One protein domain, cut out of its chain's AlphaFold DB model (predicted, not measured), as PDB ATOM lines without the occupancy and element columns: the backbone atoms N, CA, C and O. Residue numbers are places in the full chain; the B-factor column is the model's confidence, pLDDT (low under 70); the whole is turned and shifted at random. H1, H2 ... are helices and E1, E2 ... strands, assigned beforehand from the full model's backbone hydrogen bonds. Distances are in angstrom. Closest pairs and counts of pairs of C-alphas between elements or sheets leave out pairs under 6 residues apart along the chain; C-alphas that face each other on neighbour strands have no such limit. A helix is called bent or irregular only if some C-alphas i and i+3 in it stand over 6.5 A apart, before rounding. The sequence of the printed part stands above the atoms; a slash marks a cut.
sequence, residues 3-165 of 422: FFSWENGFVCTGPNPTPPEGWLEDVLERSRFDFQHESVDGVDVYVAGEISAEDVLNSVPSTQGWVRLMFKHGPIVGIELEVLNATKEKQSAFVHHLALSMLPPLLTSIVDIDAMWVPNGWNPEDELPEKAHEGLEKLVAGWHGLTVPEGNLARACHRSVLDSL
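AT A GLANCE: This is residues 3 to 165 of the 422 residues of an uncharacterized protein of Candidatus Poseidoniaceae archaeon (UniProt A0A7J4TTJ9). A strongly twisted five-stranded sheet curls round the short helix H2 on one face, while the helical hairpin H5 and H6 packs on the opposite face with H5 over the edge strand E7. At one end of the long axis sits a small hairpin of two strands, E1 and E2, with H1 and H4 between it and the rest. The printed part has 163 residues with six named helices and seven named strands, in the order E1 E2 H1 E3 E4 H2 E5 E6 H3 H4 E7 H5 H6; the class is mixed, helices and strands. The large sheet is mixed, in the order E3 E4 E6 E5 E7. The whole is compact, with a radius of gyration of the C-alphas of 15.7 A and spans of 48 by 36 by 29 A.

IN THESE COORDINATES: E1, residues 3 to 6, begins at C-alpha 3 at (176.085, 150.185, 220.211). E2 is residues 9 to 14, 15.9 A long, and H1 residues 23 to 29. E3 is residues 36 to 40, E4 residues 43 to 48, 16.5 A, and H2 residues 53 to 58. E5 is residues 66 to 71, 15.8 A, E6 residues 76 to 80, H3 residues 81 to 85 and H4 residues 94 to 100. E7 is residues 111 to 116, 16.5 A, beginning at (180.592, 163.747, 215.170). H5, residues 130 to 144, is 21.1 A; H6, residues 150 to 164, is 21.4 A and ends at (187.979, 188.961, 220.288).

HOW THE PARTS SIT: E1 and E2 form an antiparallel hairpin, with N 4 and O 11 2.9 A apart. Residues 3 to 4 of E1 also pair antiparallel with residues 102 to 103. H1 is close to but not clearly touching H4, Val 27 and Leu 98 having the closest C-alphas, 6.6 A. In the large sheet the hairpin E3 and E4 has N 38 and O 45 at 2.9 A. E4 and E6 are parallel, N 78 and O 46 at 2.8 A. The hairpin E5 and E6 has N 69 and O 77 at 2.8 A, and E5 and E7 are antiparallel, N 70 and O 112 at 2.8 A. E6, H3 H4 and E7 make a split strand-helix-strand unit, two strands running the same way with E5 between them, its crossover right-handed. H2 is on the sheet, its closest C-alphas to E4 being Val 45 and Ala 53, 5.9 A. H5, on the opposite face, has a height over the sheet of 5.6 A and runs slantwise to the strands, at 40 degrees to E7 on the local plane. H5 and H6 touch as a helical hairpin, Ala 132 and Val 161 having the closest C-alphas, 4.7 A, at a shallow tilt of 13 degrees, opposite ways. H6 is irregular, C-alphas 151 and 154 being 7.4 A apart, and with residues 150 to 154 alone it touches H3, where the C-alphas of Asn 85 and Gly 151 are closest, 4.2 A. H1, H3 and H6 only graze the sheet. Every O i to N i+4 pair is within hydrogen-bond range in H1, H2, H4 and H5; H6 has 9 of 11, and H3 has 0 of 1, beside 2 of 2 O i to N i+3 pairs.

THE WHOLE: The two C-alphas farthest apart are those of Gly 14 and Gly 121, 49.2 A. The printed part has no cut. The link E7 to H5, residues 117 to 129, is long. The mean pLDDT of the printed part is 91.1, and residues 86 to 91 are under 70.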
ATOM      1  N   PHE A   3     177.474 150.584 220.205       93.88
ATOM      2  CA  PHE A   3     176.085 150.185 220.211       93.88
ATOM      3  C   PHE A   3     175.211 151.412 220.002       93.88
ATOM      4  O   PHE A   3     175.515 152.462 220.558       93.88
ATOM      5  N   PHE A   4     174.122 151.258 219.261       93.75
ATOM      6  CA  PHE A   4     173.176 152.322 218.935       93.75
ATOM      7  C   PHE A   4     171.753 151.858 219.238       93.75
ATOM      8  O   PHE A   4     171.428 150.691 219.010       93.75
ATOM      9  N   SER A   5     170.924 152.758 219.768       91.00
ATOM     10  CA  SER A   5     169.543 152.493 220.179       91.00
ATOM     11  C   SER A   5     168.580 153.497 219.544       91.00
ATOM     12  O   SER A   5     168.631 154.688 219.856       91.00
ATOM     13  N   TRP A   6     167.650 153.003 218.729       89.88
ATOM     14  CA  TRP A   6     166.594 153.791 218.074       89.88
ATOM     15  C   TRP A   6     165.289 152.985 217.971       89.88
ATOM     16  O   TRP A   6     165.217 151.873 218.500       89.88
ATOM     17  N   GLU A   7     164.244 153.521 217.335       86.75
ATOM     18  CA  GLU A   7     162.939 152.850 217.212       86.75
ATOM     19  C   GLU A   7     162.994 151.410 216.664       86.75
ATOM     20  O   GLU A   7     162.254 150.547 217.144       86.75
ATOM     21  N   ASN A   8     163.908 151.104 215.733       84.06
ATOM     22  CA  ASN A   8     164.019 149.775 215.116       84.06
ATOM     23  C   ASN A   8     164.900 148.805 215.927       84.06
ATOM     24  O   ASN A   8     165.162 147.680 215.493       84.06
ATOM     25  N   GLY A   9     165.323 149.209 217.129       87.06
ATOM     26  CA  GLY A   9     165.961 148.350 218.118       87.06
ATOM     27  C   GLY A   9     167.383 148.767 218.482       87.06
ATOM     28  O   GLY A   9     167.726 149.945 218.548       87.06
ATOM     29  N   PHE A  10     168.202 147.763 218.798       88.69
ATOM     30  CA  PHE A  10     169.553 147.928 219.323       88.69
ATOM     31  C   PHE A  10     170.562 147.212 218.424       88.69
ATOM     32  O   PHE A  10     170.454 145.999 218.221       88.69
ATOM     33  N   VAL A  11     171.556 147.938 217.909       93.25
ATOM     34  CA  VAL A  11     172.558 147.402 216.971       93.25
ATOM     35  C   VAL A  11     173.970 147.597 217.500       93.25
ATOM     36  O   VAL A  11     174.325 148.672 217.966       93.25
ATOM     37  N   CYS A  12     174.785 146.542 217.402       92.50
ATOM     38  CA  CYS A  12     176.216 146.564 217.694       92.50
ATOM     39  C   CYS A  12     177.008 146.613 216.385       92.50
ATOM     40  O   CYS A  12     176.945 145.677 215.590       92.50
ATOM     41  N   THR A  13     177.798 147.663 216.187       92.12
ATOM     42  CA  THR A  13     178.656 147.851 215.003       92.12
ATOM     43  C   THR A  13     180.107 147.421 215.265       92.12
ATOM     44  O   THR A  13     181.014 147.660 214.465       92.12
ATOM     45  N   GLY A  14     180.364 146.755 216.399       92.44
ATOM     46  CA  GLY A  14     181.703 146.307 216.772       92.44
ATOM     47  C   GLY A  14     182.628 147.505 217.027       92.44
ATOM     48  O   GLY A  14     182.253 148.394 217.781       92.44
ATOM     49  N   PRO A  15     183.857 147.561 216.489       90.81
ATOM     50  CA  PRO A  15     184.742 148.712 216.673       90.81
ATOM     51  C   PRO A  15     184.389 149.916 215.781       90.81
ATOM     52  O   PRO A  15     185.025 150.954 215.942       90.81
ATOM     53  N   ASN A  16     183.427 149.793 214.858       91.00
ATOM     54  CA  ASN A  16     183.087 150.854 213.913       91.00
ATOM     55  C   ASN A  16     182.172 151.912 214.565       91.00
ATOM     56  O   ASN A  16     181.060 151.557 214.957       91.00
ATOM     57  N   PRO A  17     182.594 153.183 214.673       91.25
ATOM     58  CA  PRO A  17     181.761 154.247 215.226       91.25
ATOM     59  C   PRO A  17     180.632 154.702 214.285       91.25
ATOM     60  O   PRO A  17     179.804 155.498 214.698       91.25
ATOM     61  N   THR A  18     180.553 154.224 213.040       93.12
ATOM     62  CA  THR A  18     179.464 154.599 212.125       93.12
ATOM     63  C   THR A  18     178.100 154.120 212.639       93.12
ATOM     64  O   THR A  18     177.920 152.904 212.784       93.12
ATOM     65  N   PRO A  19     177.139 155.033 212.879       92.31
ATOM     66  CA  PRO A  19     175.773 154.663 213.200       92.31
ATOM     67  C   PRO A  19     175.095 153.947 212.020       92.31
ATOM     68  O   PRO A  19     175.450 154.165 210.861       92.31
ATOM     69  N   PRO A  20     174.129 153.072 212.298       91.88
ATOM     70  CA  PRO A  20     173.286 152.448 211.281       91.88
ATOM     71  C   PRO A  20     172.288 153.439 210.660       91.88
ATOM     72  O   PRO A  20     171.893 154.416 211.291       91.88
ATOM     73  N   GLU A  21     171.864 153.148 209.428       90.12
ATOM     74  CA  GLU A  21     170.882 153.940 208.673       90.12
ATOM     75  C   GLU A  21     169.567 154.103 209.455       90.12
ATOM     76  O   GLU A  21     169.067 153.138 210.046       90.12
ATOM     77  N   GLY A  22     169.023 155.322 209.489       89.88
ATOM     78  CA  GLY A  22     167.807 155.660 210.233       89.88
ATOM     79  C   GLY A  22     168.022 156.013 211.711       89.88
ATOM     80  O   GLY A  22     167.079 156.446 212.373       89.88
ATOM     81  N   TRP A  23     169.223 155.811 212.276       94.62
ATOM     82  CA  TRP A  23     169.482 156.155 213.682       94.62
ATOM     83  C   TRP A  23     169.455 157.666 213.919       94.62
ATOM     84  O   TRP A  23     168.904 158.104 214.927       94.62
ATOM     85  N   LEU A  24     170.056 158.456 213.024       94.94
ATOM     86  CA  LEU A  24     170.155 159.901 213.216       94.94
ATOM     87  C   LEU A  24     168.764 160.533 213.152       94.94
ATOM     88  O   LEU A  24     168.395 161.280 214.049       94.94
ATOM     89  N   GLU A  25     167.979 160.165 212.148       94.44
ATOM     90  CA  GLU A  25     166.618 160.631 211.911       94.44
ATOM     91  C   GLU A  25     165.726 160.388 213.132       94.44
ATOM     92  O   GLU A  25     165.093 161.318 213.626       94.44
ATOM     93  N   ASP A  26     165.758 159.176 213.692       93.88
ATOM     94  CA  ASP A  26     165.011 158.843 214.909       93.88
ATOM     95  C   ASP A  26     165.504 159.631 216.139       93.88
ATOM     96  O   ASP A  26     164.711 160.036 216.995       93.88
ATOM     97  N   VAL A  27     166.813 159.867 216.274       92.88
ATOM     98  CA  VAL A  27     167.335 160.669 217.390       92.88
ATOM     99  C   VAL A  27     166.896 162.128 217.264       92.88
ATOM    100  O   VAL A  27     166.516 162.725 218.277       92.88
ATOM    101  N   LEU A  28     166.921 162.689 216.054       94.62
ATOM    102  CA  LEU A  28     166.469 164.050 215.768       94.62
ATOM    103  C   LEU A  28     164.957 164.195 215.988       94.62
ATOM    104  O   LEU A  28     164.548 165.132 216.672       94.62
ATOM    105  N   GLU A  29     164.145 163.243 215.521       93.31
ATOM    106  CA  GLU A  29     162.683 163.239 215.694       93.31
ATOM    107  C   GLU A  29     162.269 163.166 217.172       93.31
ATOM    108  O   GLU A  29     161.329 163.831 217.605       93.31
ATOM    109  N   ARG A  30     162.999 162.395 217.988       89.88
ATOM    110  CA  ARG A  30     162.757 162.297 219.440       89.88
ATOM    111  C   ARG A  30     163.342 163.459 220.237       89.88
ATOM    112  O   ARG A  30     163.201 163.487 221.465       89.88
ATOM    113  N   SER A  31     164.070 164.358 219.583       90.56
ATOM    114  CA  SER A  31     164.676 165.504 220.244       90.56
ATOM    115  C   SER A  31     163.624 166.565 220.590       90.56
ATOM    116  O   SER A  31     162.429 166.421 220.347       90.56
ATOM    117  N   ARG A  32     164.074 167.652 221.217       89.62
ATOM    118  CA  ARG A  32     163.218 168.794 221.564       89.62
ATOM    119  C   ARG A  32     163.090 169.830 220.445       89.62
ATOM    120  O   ARG A  32     162.448 170.851 220.681       89.62
ATOM    121  N   PHE A  33     163.748 169.612 219.310       92.00
ATOM    122  CA  PHE A  33     163.796 170.549 218.196       92.00
ATOM    123  C   PHE A  33     163.008 170.017 217.007       92.00
ATOM    124  O   PHE A  33     163.023 168.819 216.731       92.00
ATOM    125  N   ASP A  34     162.375 170.935 216.286       92.50
ATOM    126  CA  ASP A  34     161.684 170.638 215.039       92.50
ATOM    127  C   ASP A  34     162.683 170.770 213.882       92.50
ATOM    128  O   ASP A  34     162.984 171.877 213.428       92.50
ATOM    129  N   PHE A  35     163.239 169.639 213.442       96.31
ATOM    130  CA  PHE A  35     164.206 169.602 212.346       96.31
ATOM    131  C   PHE A  35     163.520 169.567 210.979       96.31
ATOM    132  O   PHE A  35     162.601 168.781 210.744       96.31
ATOM    133  N   GLN A  36     164.021 170.380 210.056       96.31
ATOM    134  CA  GLN A  36     163.728 170.298 208.629       96.31
ATOM    135  C   GLN A  36     164.882 169.584 207.928       96.31
ATOM    136  O   GLN A  36     166.040 169.833 208.252       96.31
ATOM    137  N   HIS A  37     164.571 168.694 206.987       96.81
ATOM    138  CA  HIS A  37     165.557 167.931 206.218       96.81
ATOM    139  C   HIS A  37     165.600 168.434 204.780       96.81
ATOM    140  O   HIS A  37     164.569 168.504 204.108       96.81
ATOM    141  N   GLU A  38     166.805 168.726 204.308       95.94
ATOM    142  CA  GLU A  38     167.106 169.020 202.916       95.94
ATOM    143  C   GLU A  38     168.341 168.229 202.455       95.94
ATOM    144  O   GLU A  38     169.266 167.994 203.230       95.94
ATOM    145  N   SER A  39     168.362 167.803 201.189       95.44
ATOM    146  CA  SER A  39     169.552 167.208 200.572       95.44
ATOM    147  C   SER A  39     170.226 168.256 199.691       95.44
ATOM    148  O   SER A  39     169.684 168.621 198.645       95.44
ATOM    149  N   VAL A  40     171.395 168.738 200.115       94.50
ATOM    150  CA  VAL A  40     172.170 169.786 199.434       94.50
ATOM    151  C   VAL A  40     173.453 169.161 198.900       94.50
ATOM    152  O   VAL A  40     174.199 168.538 199.649       94.50
ATOM    153  N   ASP A  41     173.679 169.242 197.587       92.38
ATOM    154  CA  ASP A  41     174.825 168.618 196.901       92.38
ATOM    155  C   ASP A  41     175.045 167.124 197.228       92.38
ATOM    156  O   ASP A  41     176.159 166.599 197.186       92.38
ATOM    157  N   GLY A  42     173.953 166.404 197.518       93.00
ATOM    158  CA  GLY A  42     173.976 164.983 197.871       93.00
ATOM    159  C   GLY A  42     174.374 164.691 199.322       93.00
ATOM    160  O   GLY A  42     174.607 163.528 199.650       93.00
ATOM    161  N   VAL A  43     174.444 165.714 200.177       95.50
ATOM    162  CA  VAL A  43     174.631 165.603 201.627       95.50
ATOM    163  C   VAL A  43     173.293 165.852 202.320       95.50
ATOM    164  O   VAL A  43     172.607 166.828 202.019       95.50
ATOM    165  N   ASP A  44     172.915 164.977 203.250       97.31
ATOM    166  CA  ASP A  44     171.733 165.183 204.089       97.31
ATOM    167  C   ASP A  44     172.021 166.230 205.166       97.31
ATOM    168  O   ASP A  44     172.924 166.060 205.994       97.31
ATOM    169  N   VAL A  45     171.246 167.313 205.154       97.94
ATOM    170  CA  VAL A  45     171.355 168.423 206.096       97.94
ATOM    171  C   VAL A  45     170.045 168.567 206.863       97.94
ATOM    172  O   VAL A  45     168.969 168.689 206.276       97.94
ATOM    173  N   TYR A  46     170.141 168.570 208.190       98.12
ATOM    174  CA  TYR A  46     169.013 168.786 209.090       98.12
ATOM    175  C   TYR A  46     169.185 170.117 209.809       98.12
ATOM    176  O   TYR A  46     170.201 170.325 210.468       98.12
ATOM    177  N   VAL A  47     168.200 171.003 209.729       97.62
ATOM    178  CA  VAL A  47     168.259 172.326 210.365       97.62
ATOM    179  C   VAL A  47     167.116 172.532 211.346       97.62
ATOM    180  O   VAL A  47     165.977 172.166 211.068       97.62
ATOM    181  N   ALA A  48     167.418 173.121 212.501       95.62
ATOM    182  CA  ALA A  48     166.429 173.579 213.472       95.62
ATOM    183  C   ALA A  48     166.574 175.088 213.699       95.62
ATOM    184  O   ALA A  48     167.657 175.559 214.056       95.62
ATOM    185  N   GLY A  49     165.468 175.817 213.534       93.38
ATOM    186  CA  GLY A  49     165.432 177.282 213.549       93.38
ATOM    187  C   GLY A  49     165.267 177.891 212.157       93.38
ATOM    188  O   GLY A  49     164.969 177.188 211.191       93.38
ATOM    189  N   GLU A  50     165.445 179.203 212.060       94.06
ATOM    190  CA  GLU A  50     165.345 179.978 210.819       94.06
ATOM    191  C   GLU A  50     166.733 180.153 210.170       94.06
ATOM    192  O   GLU A  50     167.209 181.269 209.961       94.06
ATOM    193  N   ILE A  51     167.396 179.030 209.863       95.00
ATOM    194  CA  ILE A  51     168.737 178.977 209.250       95.00
ATOM    195  C   ILE A  51     168.735 178.169 207.943       95.00
ATOM    196  O   ILE A  51     167.926 177.260 207.761       95.00
ATOM    197  N   SER A  52     169.652 178.499 207.029       95.00
ATOM    198  CA  SER A  52     169.782 177.854 205.715       95.00
ATOM    199  C   SER A  52     170.603 176.564 205.789       95.00
ATOM    200  O   SER A  52     171.710 176.555 206.330       95.00
ATOM    201  N   ALA A  53     170.100 175.479 205.192       96.06
ATOM    202  CA  ALA A  53     170.847 174.228 205.057       96.06
ATOM    203  C   ALA A  53     172.123 174.398 204.210       96.06
ATOM    204  O   ALA A  53     173.157 173.804 204.522       96.06
ATOM    205  N   GLU A  54     172.070 175.241 203.176       96.06
ATOM    206  CA  GLU A  54     173.213 175.541 202.308       96.06
ATOM    207  C   GLU A  54     174.317 176.291 203.068       96.06
ATOM    208  O   GLU A  54     175.490 175.929 202.964       96.06
ATOM    209  N   ASP A  55     173.954 177.269 203.902       94.44
ATOM    210  CA  ASP A  55     174.930 178.034 204.692       94.44
ATOM    211  C   ASP A  55     175.590 177.154 205.763       94.44
ATOM    212  O   ASP A  55     176.809 177.203 205.959       94.44
ATOM    213  N   VAL A  56     174.802 176.284 206.410       95.75
ATOM    214  CA  VAL A  56     175.303 175.297 207.376       95.75
ATOM    215  C   VAL A  56     176.287 174.331 206.708       95.75
ATOM    216  O   VAL A  56     177.360 174.076 207.261       95.75
ATOM    217  N   LEU A  57     175.970 173.812 205.518       95.81
ATOM    218  CA  LEU A  57     176.872 172.936 204.762       95.81
ATOM    219  C   LEU A  57     178.177 173.658 204.393       95.81
ATOM    220  O   LEU A  57     179.265 173.135 204.637       95.81
ATOM    221  N   ASN A  58     178.072 174.875 203.858       93.31
ATOM    222  CA  ASN A  58     179.201 175.631 203.310       93.31
ATOM    223  C   ASN A  58     180.003 176.421 204.348       93.31
ATOM    224  O   ASN A  58     181.033 177.007 204.026       93.31
ATOM    225  N   SER A  59     179.600 176.374 205.612       92.12
ATOM    226  CA  SER A  59     180.244 177.092 206.710       92.12
ATOM    227  C   SER A  59     180.133 178.619 206.650       92.12
ATOM    228  O   SER A  59     180.993 179.311 207.191       92.12
ATOM    229  N   VAL A  60     179.102 179.152 205.998       91.81
ATOM    230  CA  VAL A  60     178.937 180.599 205.809       91.81
ATOM    231  C   VAL A  60     178.380 181.203 207.093       91.81
ATOM    232  O   VAL A  60     177.254 180.882 207.415       91.81
ATOM    233  N   PRO A  61     179.084 182.043 207.864       90.69
ATOM    234  CA  PRO A  61     178.556 182.538 209.135       90.69
ATOM    235  C   PRO A  61     177.361 183.491 208.955       90.69
ATOM    236  O   PRO A  61     177.250 184.186 207.947       90.69
ATOM    237  N   SER A  62     176.500 183.592 209.975       91.81
ATOM    238  CA  SER A  62     175.403 184.571 210.006       91.81
ATOM    239  C   SER A  62     175.266 185.288 211.350       91.81
ATOM    240  O   SER A  62     175.917 184.941 212.340       91.81
ATOM    241  N   THR A  63     174.383 186.288 211.380       91.94
ATOM    242  CA  THR A  63     174.067 187.076 212.577       91.94
ATOM    243  C   THR A  63     173.105 186.378 213.539       91.94
ATOM    244  O   THR A  63     173.122 186.680 214.732       91.94
ATOM    245  N   GLN A  64     172.299 185.422 213.059       92.00
ATOM    246  CA  GLN A  64     171.562 184.481 213.914       92.00
ATOM    247  C   GLN A  64     172.525 183.480 214.559       92.00
ATOM    248  O   GLN A  64     172.412 183.165 215.743       92.00
ATOM    249  N   GLY A  65     173.499 183.018 213.770       93.75
ATOM    250  CA  GLY A  65     174.473 182.010 214.149       93.75
ATOM    251  C   GLY A  65     173.874 180.632 214.423       93.75
ATOM    252  O   GLY A  65     172.677 180.450 214.663       93.75
ATOM    253  N   TRP A  66     174.732 179.622 214.409       95.75
ATOM    254  CA  TRP A  66     174.344 178.242 214.684       95.75
ATOM    255  C   TRP A  66     175.500 177.428 215.238       95.75
ATOM    256  O   TRP A  66     176.674 177.773 215.112       95.75
ATOM    257  N   VAL A  67     175.137 176.300 215.834       95.62
ATOM    258  CA  VAL A  67     176.045 175.181 216.061       95.62
ATOM    259  C   VAL A  67     175.850 174.187 214.935       95.62
ATOM    260  O   VAL A  67     174.716 173.892 214.552       95.62
ATOM    261  N   ARG A  68     176.948 173.639 214.430       96.12
ATOM    262  CA  ARG A  68     176.931 172.623 213.391       96.12
ATOM    263  C   ARG A  68     177.609 171.350 213.880       96.12
ATOM    264  O   ARG A  68     178.652 171.364 214.523       96.12
ATOM    265  N   LEU A  69     176.960 170.228 213.595       95.94
ATOM    266  CA  LEU A  69     177.379 168.878 213.928       95.94
ATOM    267  C   LEU A  69     177.626 168.125 212.622       95.94
ATOM    268  O   LEU A  69     176.687 167.792 211.902       95.94
ATOM    269  N   MET A  70     178.889 167.853 212.323       96.12
ATOM    270  CA  MET A  70     179.326 167.129 211.133       96.12
ATOM    271  C   MET A  70     179.530 165.665 211.494       96.12
ATOM    272  O   MET A  70     180.513 165.295 212.147       96.12
ATOM    273  N   PHE A  71     178.590 164.809 211.109       95.38
ATOM    274  CA  PHE A  71     178.727 163.393 211.394       95.38
ATOM    275  C   PHE A  71     179.737 162.755 210.441       95.38
ATOM    276  O   PHE A  71     179.656 162.886 209.224       95.38
ATOM    277  N   LYS A  72     180.649 161.947 210.988       94.00
ATOM    278  CA  LYS A  72     181.746 161.302 210.237       94.00
ATOM    279  C   LYS A  72     181.274 160.313 209.170       94.00
ATOM    280  O   LYS A  72     182.081 159.823 208.386       94.00
ATOM    281  N   HIS A  73     179.984 159.985 209.172       90.94
ATOM    282  CA  HIS A  73     179.348 159.112 208.193       90.94
ATOM    283  C   HIS A  73     178.583 159.871 207.095       90.94
ATOM    284  O   HIS A  73     178.021 159.213 206.226       90.94
ATOM    285  N   GLY A  74     178.591 161.212 207.100       94.25
ATOM    286  CA  GLY A  74     178.062 162.042 206.014       94.25
ATOM    287  C   GLY A  74     177.163 163.194 206.474       94.25
ATOM    288  O   GLY A  74     177.502 164.338 206.184       94.25
ATOM    289  N   PRO A  75     176.042 162.922 207.170       96.25
ATOM    290  CA  PRO A  75     175.028 163.938 207.450       96.25
ATOM    291  C   PRO A  75     175.517 165.112 208.303       96.25
ATOM    292  O   PRO A  75     176.401 164.964 209.153       96.25
ATOM    293  N   ILE A  76     174.878 166.266 208.125       97.50
ATOM    294  CA  ILE A  76     175.149 167.486 208.890       97.50
ATOM    295  C   ILE A  76     173.886 167.931 209.619       97.50
ATOM    296  O   ILE A  76     172.787 167.892 209.071       97.50
ATOM    297  N   VAL A  77     174.039 168.378 210.864       97.50
ATOM    298  CA  VAL A  77     172.945 168.954 211.650       97.50
ATOM    299  C   VAL A  77     173.311 170.375 212.066       97.50
ATOM    300  O   VAL A  77     174.336 170.577 212.711       97.50
ATOM    301  N   GLY A  78     172.481 171.350 211.708       97.06
ATOM    302  CA  GLY A  78     172.577 172.747 212.128       97.06
ATOM    303  C   GLY A  78     171.489 173.094 213.142       97.06
ATOM    304  O   GLY A  78     170.326 172.734 212.965       97.06
ATOM    305  N   ILE A  79     171.850 173.799 214.210       95.94
ATOM    306  CA  ILE A  79     170.893 174.289 215.208       95.94
ATOM    307  C   ILE A  79     171.170 175.764 215.454       95.94
ATOM    308  O   ILE A  79     172.264 176.121 215.896       95.94
ATOM    309  N   GLU A  80     170.178 176.610 215.191       95.69
ATOM    310  CA  GLU A  80     170.249 178.045 215.457       95.69
ATOM    311  C   GLU A  80     170.564 178.314 216.939       95.69
ATOM    312  O   GLU A  80     170.008 177.672 217.842       95.69
ATOM    313  N   LEU A  81     171.449 179.281 217.207       93.44
ATOM    314  CA  LEU A  81     171.899 179.583 218.569       93.44
ATOM    315  C   LEU A  81     170.746 179.978 219.500       93.44
ATOM    316  O   LEU A  81     170.683 179.508 220.637       93.44
ATOM    317  N   GLU A  82     169.793 180.781 219.032       88.94
ATOM    318  CA  GLU A  82     168.659 181.203 219.861       88.94
ATOM    319  C   GLU A  82     167.685 180.057 220.174       88.94
ATOM    320  O   GLU A  82     167.111 179.997 221.265       88.94
ATOM    321  N   VAL A  83     167.559 179.073 219.281       90.19
ATOM    322  CA  VAL A  83     166.736 177.880 219.526       90.19
ATOM    323  C   VAL A  83     167.341 177.011 220.639       90.19
ATOM    324  O   VAL A  83     166.605 176.419 221.437       90.19
ATOM    325  N   LEU A  84     168.673 176.995 220.784       86.44
ATOM    326  CA  LEU A  84     169.353 176.298 221.885       86.44
ATOM    327  C   LEU A  84     169.003 176.893 223.260       86.44
ATOM    328  O   LEU A  84     168.840 176.130 224.223       86.44
ATOM    329  N   ASN A  85     168.795 178.215 223.350       77.81
ATOM    330  CA  ASN A  85     168.448 178.915 224.596       77.81
ATOM    331  C   ASN A  85     167.097 178.472 225.191       77.81
ATOM    332  O   ASN A  85     166.877 178.598 226.397       77.81
ATOM    333  N   ALA A  86     166.189 177.911 224.384       63.84
ATOM    334  CA  ALA A  86     164.823 177.554 224.776       63.84
ATOM    335  C   ALA A  86     164.717 176.286 225.663       63.84
ATOM    336  O   ALA A  86     163.828 175.452 225.486       63.84
ATOM    337  N   THR A  87     165.624 176.076 226.623       61.88
ATOM    338  CA  THR A  87     165.547 174.965 227.592       61.88
ATOM    339  C   THR A  87     164.516 175.240 228.686       61.88
ATOM    340  O   THR A  87     164.729 176.084 229.555       61.88
ATOM    341  N   LYS A  88     163.419 174.471 228.727       58.69
ATOM    342  CA  LYS A  88     162.630 174.314 229.966       58.69
ATOM    343  C   LYS A  88     163.441 173.460 230.949       58.69
ATOM    344  O   LYS A  88     164.052 172.489 230.519       58.69
ATOM    345  N   GLU A  89     163.369 173.734 232.257       54.00
ATOM    346  CA  GLU A  89     164.147 173.072 233.339       54.00
ATOM    347  C   GLU A  89     164.148 171.520 233.346       54.00
ATOM    348  O   GLU A  89     164.928 170.908 234.069       54.00
ATOM    349  N   LYS A  90     163.273 170.862 232.571       54.88
ATOM    350  CA  LYS A  90     163.127 169.397 232.500       54.88
ATOM    351  C   LYS A  90     163.684 168.752 231.226       54.88
ATOM    352  O   LYS A  90     163.593 167.534 231.102       54.88
ATOM    353  N   GLN A  91     164.195 169.525 230.271       65.81
ATOM    354  CA  GLN A  91     164.754 168.984 229.029       65.81
ATOM    355  C   GLN A  91     166.265 168.782 229.183       65.81
ATOM    356  O   GLN A  91     166.972 169.682 229.629       65.81
ATOM    357  N   SER A  92     166.759 167.592 228.839       71.75
ATOM    358  CA  SER A  92     168.197 167.330 228.744       71.75
ATOM    359  C   SER A  92     168.804 168.116 227.582       71.75
ATOM    360  O   SER A  92     168.151 168.276 226.551       71.75
ATOM    361  N   ALA A  93     170.060 168.545 227.732       85.06
ATOM    362  CA  ALA A  93     170.843 169.123 226.639       85.06
ATOM    363  C   ALA A  93     170.855 168.188 225.419       85.06
ATOM    364  O   ALA A  93     170.854 166.962 225.570       85.06
ATOM    365  N   PHE A  94     170.902 168.751 224.218       89.75
ATOM    366  CA  PHE A  94     170.865 167.993 222.972       89.75
ATOM    367  C   PHE A  94     172.046 167.033 222.827       89.75
ATOM    368  O   PHE A  94     171.856 165.866 222.495       89.75
ATOM    369  N   VAL A  95     173.253 167.471 223.196       88.88
ATOM    370  CA  VAL A  95     174.435 166.593 223.253       88.88
ATOM    371  C   VAL A  95     174.234 165.411 224.205       88.88
ATOM    372  O   VAL A  95     174.674 164.302 223.921       88.88
ATOM    373  N   HIS A  96     173.510 165.600 225.310       87.56
ATOM    374  CA  HIS A  96     173.190 164.508 226.227       87.56
ATOM    375  C   HIS A  96     172.158 163.554 225.612       87.56
ATOM    376  O   HIS A  96     172.319 162.340 225.702       87.56
ATOM    377  N   HIS A  97     171.126 164.094 224.957       89.25
ATOM    378  CA  HIS A  97     170.121 163.313 224.227       89.25
ATOM    379  C   HIS A  97     170.762 162.430 223.149       89.25
ATOM    380  O   HIS A  97     170.529 161.222 223.124       89.25
ATOM    381  N   LEU A  98     171.654 163.003 222.337       90.31
ATOM    382  CA  LEU A  98     172.411 162.281 221.317       90.31
ATOM    383  C   LEU A  98     173.288 161.189 221.946       90.31
ATOM    384  O   LEU A  98     173.222 160.028 221.543       90.31
ATOM    385  N   ALA A  99     174.052 161.525 222.990       89.62
ATOM    386  CA  ALA A  99     174.956 160.588 223.653       89.62
ATOM    387  C   ALA A  99     174.229 159.395 224.301       89.62
ATOM    388  O   ALA A  99     174.750 158.281 224.276       89.62
ATOM    389  N   LEU A 100     173.025 159.597 224.852       89.94
ATOM    390  CA  LEU A 100     172.228 158.530 225.477       89.94
ATOM    391  C   LEU A 100     171.736 157.466 224.489       89.94
ATOM    392  O   LEU A 100     171.398 156.357 224.905       89.94
ATOM    393  N   SER A 101     171.704 157.777 223.197       91.31
ATOM    394  CA  SER A 101     171.287 156.835 222.157       91.31
ATOM    395  C   SER A 101     172.418 155.911 221.677       91.31
ATOM    396  O   SER A 101     172.184 155.075 220.798       91.31
ATOM    397  N   MET A 102     173.624 156.007 222.260       92.94
ATOM    398  CA  MET A 102     174.777 155.173 221.902       92.94
ATOM    399  C   MET A 102     175.641 154.730 223.102       92.94
ATOM    400  O   MET A 102     175.663 155.357 224.158       92.94
ATOM    401  N   LEU A 103     176.408 153.643 222.941       91.06
ATOM    402  CA  LEU A 103     177.402 153.163 223.912       91.06
ATOM    403  C   LEU A 103     178.709 152.754 223.207       91.06
ATOM    404  O   LEU A 103     178.638 151.953 222.284       91.06
ATOM    405  N   PRO A 104     179.900 153.187 223.664       89.94
ATOM    406  CA  PRO A 104     180.103 154.206 224.690       89.94
ATOM    407  C   PRO A 104     179.534 155.562 224.234       89.94
ATOM    408  O   PRO A 104     179.505 155.816 223.032       89.94
ATOM    409  N   PRO A 105     179.113 156.437 225.164       88.56
ATOM    410  CA  PRO A 105     178.555 157.760 224.858       88.56
ATOM    411  C   PRO A 105     179.666 158.751 224.460       88.56
ATOM    412  O   PRO A 105     179.855 159.791 225.085       88.56
ATOM    413  N   LEU A 106     180.477 158.378 223.470       87.06
ATOM    414  CA  LEU A 106     181.661 159.109 223.033       87.06
ATOM    415  C   LEU A 106     181.362 159.803 221.702       87.06
ATOM    416  O   LEU A 106     181.732 159.302 220.641       87.06
ATOM    417  N   LEU A 107     180.677 160.944 221.753       87.69
ATOM    418  CA  LEU A 107     180.214 161.644 220.550       87.69
ATOM    419  C   LEU A 107     181.360 162.065 219.617       87.69
ATOM    420  O   LEU A 107     181.231 161.896 218.411       87.69
ATOM    421  N   THR A 108     182.529 162.450 220.139       87.75
ATOM    422  CA  THR A 108     183.731 162.749 219.321       87.75
ATOM    423  C   THR A 108     184.170 161.616 218.391       87.75
ATOM    424  O   THR A 108     184.935 161.833 217.450       87.75
ATOM    425  N   SER A 109     183.720 160.380 218.630       90.06
ATOM    426  CA  SER A 109     183.986 159.263 217.722       90.06
ATOM    427  C   SER A 109     183.095 159.253 216.476       90.06
ATOM    428  O   SER A 109     183.483 158.633 215.488       90.06
ATOM    429  N   ILE A 110     181.948 159.943 216.504       91.50
ATOM    430  CA  ILE A 110     180.926 159.921 215.447       91.50
ATOM    431  C   ILE A 110     180.632 161.294 214.841       91.50
ATOM    432  O   ILE A 110     180.123 161.345 213.724       91.50
ATOM    433  N   VAL A 111     180.939 162.378 215.556       93.19
ATOM    434  CA  VAL A 111     180.592 163.747 215.170       93.19
ATOM    435  C   VAL A 111     181.699 164.722 215.559       93.19
ATOM    436  O   VAL A 111     182.297 164.589 216.630       93.19
ATOM    437  N   ASP A 112     181.958 165.683 214.682       93.25
ATOM    438  CA  ASP A 112     182.758 166.873 214.962       93.25
ATOM    439  C   ASP A 112     181.801 168.074 215.058       93.25
ATOM    440  O   ASP A 112     180.810 168.133 214.329       93.25
ATOM    441  N   ILE A 113     182.036 168.987 216.002       93.31
ATOM    442  CA  ILE A 113     181.105 170.082 216.309       93.31
ATOM    443  C   ILE A 113     181.849 171.411 216.227       93.31
ATOM    444  O   ILE A 113     182.922 171.544 216.817       93.31
ATOM    445  N   ASP A 114     181.253 172.390 215.559       93.81
ATOM    446  CA  ASP A 114     181.696 173.781 215.515       93.81
ATOM    447  C   ASP A 114     180.514 174.750 215.695       93.81
ATOM    448  O   ASP A 114     179.353 174.347 215.804       93.81
ATOM    449  N   ALA A 115     180.816 176.040 215.826       95.06
ATOM    450  CA  ALA A 115     179.820 177.096 215.939       95.06
ATOM    451  C   ALA A 115     180.213 178.274 215.054       95.06
ATOM    452  O   ALA A 115     181.395 178.605 214.948       95.06
ATOM    453  N   MET A 116     179.214 178.924 214.469       93.75
ATOM    454  CA  MET A 116     179.388 180.108 213.643       93.75
ATOM    455  C   MET A 116     178.477 181.215 214.114       93.75
ATOM    456  O   MET A 116     177.286 181.005 214.334       93.75
ATOM    457  N   TRP A 117     179.047 182.403 214.234       95.19
ATOM    458  CA  TRP A 117     178.308 183.625 214.479       95.19
ATOM    459  C   TRP A 117     179.180 184.816 214.105       95.19
ATOM    460  O   TRP A 117     180.362 184.841 214.452       95.19
ATOM    461  N   VAL A 118     178.592 185.807 213.445       95.06
ATOM    462  CA  VAL A 118     179.222 187.105 213.177       95.06
ATOM    463  C   VAL A 118     178.339 188.230 213.718       95.06
ATOM    464  O   VAL A 118     177.114 188.099 213.717       95.06
ATOM    465  N   PRO A 119     178.922 189.343 214.192       94.75
ATOM    466  CA  PRO A 119     178.130 190.470 214.661       94.75
ATOM    467  C   PRO A 119     177.379 191.145 213.511       94.75
ATOM    468  O   PRO A 119     177.790 191.097 212.350       94.75
ATOM    469  N   ASN A 120     176.285 191.832 213.842       92.25
ATOM    470  CA  ASN A 120     175.579 192.658 212.863       92.25
ATOM    471  C   ASN A 120     176.533 193.718 212.301       92.25
ATOM    472  O   ASN A 120     177.252 194.342 213.073       92.25
ATOM    473  N   GLY A 121     176.525 193.932 210.985       90.62
ATOM    474  CA  GLY A 121     177.423 194.882 210.315       90.62
ATOM    475  C   GLY A 121     178.810 194.324 209.974       90.62
ATOM    476  O   GLY A 121     179.556 194.983 209.253       90.62
ATOM    477  N   TRP A 122     179.143 193.102 210.405       93.25
ATOM    478  CA  TRP A 122     180.327 192.399 209.908       93.25
ATOM    479  C   TRP A 122     180.157 192.034 208.434       93.25
ATOM    480  O   TRP A 122     179.083 191.600 208.012       93.25
ATOM    481  N   ASN A 123     181.224 192.176 207.656       87.19
ATOM    482  CA  ASN A 123     181.246 191.735 206.271       87.19
ATOM    483  C   ASN A 123     181.422 190.203 206.222       87.19
ATOM    484  O   ASN A 123     182.442 189.711 206.698       87.19
ATOM    485  N   PRO A 124     180.478 189.436 205.646       77.12
ATOM    486  CA  PRO A 124     180.566 187.974 205.603       77.12
ATOM    487  C   PRO A 124     181.791 187.429 204.856       77.12
ATOM    488  O   PRO A 124     182.181 186.289 205.089       77.12
ATOM    489  N   GLU A 125     182.391 188.230 203.971       81.94
ATOM    490  CA  GLU A 125     183.607 187.865 203.231       81.94
ATOM    491  C   GLU A 125     184.889 188.023 204.069       81.94
ATOM    492  O   GLU A 125     185.939 187.505 203.689       81.94
ATOM    493  N   ASP A 126     184.821 188.741 205.196       87.94
ATOM    494  CA  ASP A 126     185.970 188.977 206.067       87.94
ATOM    495  C   ASP A 126     186.060 187.894 207.150       87.94
ATOM    496  O   ASP A 126     185.111 187.636 207.899       87.94
ATOM    497  N   GLU A 127     187.239 187.283 207.278       90.12
ATOM    498  CA  GLU A 127     187.501 186.291 208.320       90.12
ATOM    499  C   GLU A 127     187.497 186.933 209.714       90.12
ATOM    500  O   GLU A 127     188.099 187.984 209.954       90.12
ATOM    501  N   LEU A 128     186.852 186.260 210.670       92.81
ATOM    502  CA  LEU A 128     186.940 186.646 212.076       92.81
ATOM    503  C   LEU A 128     188.380 186.485 212.604       92.81
ATOM    504  O   LEU A 128     189.122 185.613 212.144       92.81
ATOM    505  N   PRO A 129     188.778 187.245 213.639       93.25
ATOM    506  CA  PRO A 129     190.070 187.053 214.287       93.25
ATOM    507  C   PRO A 129     190.274 185.608 214.776       93.25
ATOM    508  O   PRO A 129     189.340 184.960 215.247       93.25
ATOM    509  N   GLU A 130     191.512 185.105 214.751       94.38
ATOM    510  CA  GLU A 130     191.846 183.745 215.219       94.38
ATOM    511  C   GLU A 130     191.402 183.508 216.678       94.38
ATOM    512  O   GLU A 130     190.846 182.460 217.001       94.38
ATOM    513  N   LYS A 131     191.520 184.533 217.538       94.38
ATOM    514  CA  LYS A 131     191.014 184.505 218.923       94.38
ATOM    515  C   LYS A 131     189.516 184.171 219.005       94.38
ATOM    516  O   LYS A 131     189.104 183.462 219.924       94.38
ATOM    517  N   ALA A 132     188.716 184.647 218.046       95.00
ATOM    518  CA  ALA A 132     187.283 184.373 217.998       95.00
ATOM    519  C   ALA A 132     187.028 182.891 217.690       95.00
ATOM    520  O   ALA A 132     186.254 182.246 218.398       95.00
ATOM    521  N   HIS A 133     187.738 182.343 216.700       94.12
ATOM    522  CA  HIS A 133     187.665 180.931 216.326       94.12
ATOM    523  C   HIS A 133     188.079 180.013 217.481       94.12
ATOM    524  O   HIS A 133     187.327 179.111 217.847       94.12
ATOM    525  N   GLU A 134     189.216 180.290 218.131       95.81
ATOM    526  CA  GLU A 134     189.650 179.526 219.305       95.81
ATOM    527  C   GLU A 134     188.633 179.586 220.453       95.81
ATOM    528  O   GLU A 134     188.444 178.616 221.192       95.81
ATOM    529  N   GLY A 135     188.024 180.754 220.662       96.19
ATOM    530  CA  GLY A 135     187.027 180.956 221.701       96.19
ATOM    531  C   GLY A 135     185.759 180.139 221.443       96.19
ATOM    532  O   GLY A 135     185.285 179.442 222.344       96.19
ATOM    533  N   LEU A 136     185.264 180.145 220.202       96.12
ATOM    534  CA  LEU A 136     184.135 179.318 219.774       96.12
ATOM    535  C   LEU A 136     184.450 177.821 219.898       96.12
ATOM    536  O   LEU A 136     183.655 177.084 220.481       96.12
ATOM    537  N   GLU A 137     185.630 177.373 219.459       95.19
ATOM    538  CA  GLU A 137     186.061 175.974 219.587       95.19
ATOM    539  C   GLU A 137     186.087 175.524 221.058       95.19
ATOM    540  O   GLU A 137     185.544 174.472 221.410       95.19
ATOM    541  N   LYS A 138     186.643 176.352 221.956       95.75
ATOM    542  CA  LYS A 138     186.668 176.080 223.405       95.75
ATOM    543  C   LYS A 138     185.259 175.979 223.991       95.75
ATOM    544  O   LYS A 138     185.009 175.105 224.825       95.75
ATOM    545  N   LEU A 139     184.335 176.846 223.570       95.88
ATOM    546  CA  LEU A 139     182.944 176.824 224.032       95.88
ATOM    547  C   LEU A 139     182.202 175.574 223.565       95.88
ATOM    548  O   LEU A 139     181.535 174.922 224.372       95.88
ATOM    549  N   VAL A 140     182.363 175.201 222.297       93.81
ATOM    550  CA  VAL A 140     181.747 174.006 221.716       93.81
ATOM    551  C   VAL A 140     182.305 172.734 222.355       93.81
ATOM    552  O   VAL A 140     181.533 171.868 222.773       93.81
ATOM    553  N   ALA A 141     183.624 172.644 222.538       91.38
ATOM    554  CA  ALA A 141     184.254 171.545 223.268       91.38
ATOM    555  C   ALA A 141     183.740 171.462 224.716       91.38
ATOM    556  O   ALA A 141     183.484 170.370 225.235       91.38
ATOM    557  N   GLY A 142     183.540 172.614 225.361       91.38
ATOM    558  CA  GLY A 142     182.972 172.714 226.698       91.38
ATOM    559  C   GLY A 142     181.513 172.256 226.779       91.38
ATOM    560  O   GLY A 142     181.157 171.559 227.734       91.38
ATOM    561  N   TRP A 143     180.682 172.597 225.790       91.12
ATOM    562  CA  TRP A 143     179.287 172.150 225.683       91.12
ATOM    563  C   TRP A 143     179.204 170.645 225.436       91.12
ATOM    564  O   TRP A 143     178.518 169.935 226.170       91.12
ATOM    565  N   HIS A 144     180.003 170.138 224.496       85.81
ATOM    566  CA  HIS A 144     180.162 168.709 224.242       85.81
ATOM    567  C   HIS A 144     180.615 167.943 225.503       85.81
ATOM    568  O   HIS A 144     180.100 166.869 225.808       85.81
ATOM    569  N   GLY A 145     181.534 168.519 226.286       85.69
ATOM    570  CA  GLY A 145     181.989 167.983 227.573       85.69
ATOM    571  C   GLY A 145     181.041 168.219 228.756       85.69
ATOM    572  O   GLY A 145     181.408 167.892 229.884       85.69
ATOM    573  N   LEU A 146     179.853 168.799 228.533       84.06
ATOM    574  CA  LEU A 146     178.853 169.158 229.553       84.06
ATOM    575  C   LEU A 146     179.362 170.122 230.644       84.06
ATOM    576  O   LEU A 146     178.789 170.207 231.730       84.06
ATOM    577  N   THR A 147     180.430 170.864 230.358       87.38
ATOM    578  CA  THR A 147     180.978 171.909 231.242       87.38
ATOM    579  C   THR A 147     180.372 173.284 230.962       87.38
ATOM    580  O   THR A 147     180.297 174.115 231.865       87.38
ATOM    581  N   VAL A 148     179.885 173.503 229.737       89.31
ATOM    582  CA  VAL A 148     179.125 174.693 229.338       89.31
ATOM    583  C   VAL A 148     177.644 174.311 229.235       89.31
ATOM    584  O   VAL A 148     177.297 173.442 228.432       89.31
ATOM    585  N   PRO A 149     176.749 174.924 230.032       89.06
ATOM    586  CA  PRO A 149     175.313 174.690 229.914       89.06
ATOM    587  C   PRO A 149     174.775 175.151 228.556       89.06
ATOM    588  O   PRO A 149     175.039 176.277 228.142       89.06
ATOM    589  N   GLU A 150     173.958 174.316 227.912       90.50
ATOM    590  CA  GLU A 150     173.362 174.596 226.593       90.50
ATOM    591  C   GLU A 150     172.610 175.933 226.545       90.50
ATOM    592  O   GLU A 150     172.844 176.731 225.647       90.50
ATOM    593  N   GLY A 151     171.801 176.239 227.566       88.25
ATOM    594  CA  GLY A 151     171.052 177.502 227.640       88.25
ATOM    595  C   GLY A 151     171.907 178.764 227.831       88.25
ATOM    596  O   GLY A 151     171.369 179.862 227.867       88.25
ATOM    597  N   ASN A 152     173.228 178.626 227.996       89.62
ATOM    598  CA  ASN A 152     174.171 179.747 228.019       89.62
ATOM    599  C   ASN A 152     175.026 179.825 226.745       89.62
ATOM    600  O   ASN A 152     175.801 180.776 226.622       89.62
ATOM    601  N   LEU A 153     174.933 178.841 225.844       91.81
ATOM    602  CA  LEU A 153     175.873 178.675 224.739       91.81
ATOM    603  C   LEU A 153     175.815 179.853 223.763       91.81
ATOM    604  O   LEU A 153     176.857 180.437 223.491       91.81
ATOM    605  N   ALA A 154     174.621 180.271 223.332       92.75
ATOM    606  CA  ALA A 154     174.446 181.397 222.409       92.75
ATOM    607  C   ALA A 154     175.112 182.678 222.927       92.75
ATOM    608  O   ALA A 154     176.003 183.242 222.295       92.75
ATOM    609  N   ARG A 155     174.757 183.083 224.155       92.69
ATOM    610  CA  ARG A 155     175.337 184.268 224.798       92.69
ATOM    611  C   ARG A 155     176.855 184.154 224.947       92.69
ATOM    612  O   ARG A 155     177.553 185.155 224.796       92.69
ATOM    613  N   ALA A 156     177.361 182.965 225.275       94.44
ATOM    614  CA  ALA A 156     178.794 182.738 225.400       94.44
ATOM    615  C   ALA A 156     179.504 182.860 224.043       94.44
ATOM    616  O   ALA A 156     180.537 183.522 223.978       94.44
ATOM    617  N   CYS A 157     178.931 182.305 222.968       95.44
ATOM    618  CA  CYS A 157     179.449 182.430 221.607       95.44
ATOM    619  C   CYS A 157     179.505 183.897 221.167       95.44
ATOM    620  O   CYS A 157     180.575 184.369 220.785       95.44
ATOM    621  N   HIS A 158     178.403 184.644 221.314       95.06
ATOM    622  CA  HIS A 158     178.364 186.071 220.966       95.06
ATOM    623  C   HIS A 158     179.444 186.840 221.732       95.06
ATOM    624  O   HIS A 158     180.250 187.553 221.140       95.06
ATOM    625  N   ARG A 159     179.526 186.651 223.058       93.81
ATOM    626  CA  ARG A 159     180.522 187.338 223.889       93.81
ATOM    627  C   ARG A 159     181.953 186.988 223.482       93.81
ATOM    628  O   ARG A 159     182.775 187.890 223.393       93.81
ATOM    629  N   SER A 160     182.227 185.715 223.197       95.50
ATOM    630  CA  SER A 160     183.544 185.245 222.759       95.50
ATOM    631  C   SER A 160     184.002 185.933 221.477       95.50
ATOM    632  O   SER A 160     185.155 186.351 221.385       95.50
ATOM    633  N   VAL A 161     183.108 186.083 220.496       96.00
ATOM    634  CA  VAL A 161     183.425 186.783 219.247       96.00
ATOM    635  C   VAL A 161     183.617 188.277 219.508       96.00
ATOM    636  O   VAL A 161     184.655 188.820 219.146       96.00
ATOM    637  N   LEU A 162     182.689 188.932 220.212       95.06
ATOM    638  CA  LEU A 162     182.748 190.375 220.496       95.06
ATOM    639  C   LEU A 162     183.972 190.798 221.332       95.06
ATOM    640  O   LEU A 162     184.539 191.873 221.116       95.06
ATOM    641  N   ASP A 163     184.397 189.966 222.287       93.44
ATOM    642  CA  ASP A 163     185.621 190.180 223.074       93.44
ATOM    643  C   ASP A 163     186.900 189.992 222.253       93.44
ATOM    644  O   ASP A 163     187.936 190.546 222.610       93.44
ATOM    645  N   SER A 164     186.828 189.246 221.151       94.31
ATOM    646  CA  SER A 164     187.979 188.961 220.288       94.31
ATOM    647  C   SER A 164     188.219 190.026 219.216       94.31
ATOM    648  O   SER A 164     189.241 189.973 218.540       94.31
ATOM    649  N   LEU A 165     187.286 190.966 219.029       94.25
ATOM    650  CA  LEU A 165     187.430 192.054 218.061       94.25
ATOM    651  C   LEU A 165     188.386 193.129 218.588       94.25
ATOM    652  O   LEU A 165     188.178 193.673 219.673       94.25
TER     653      LEU A 165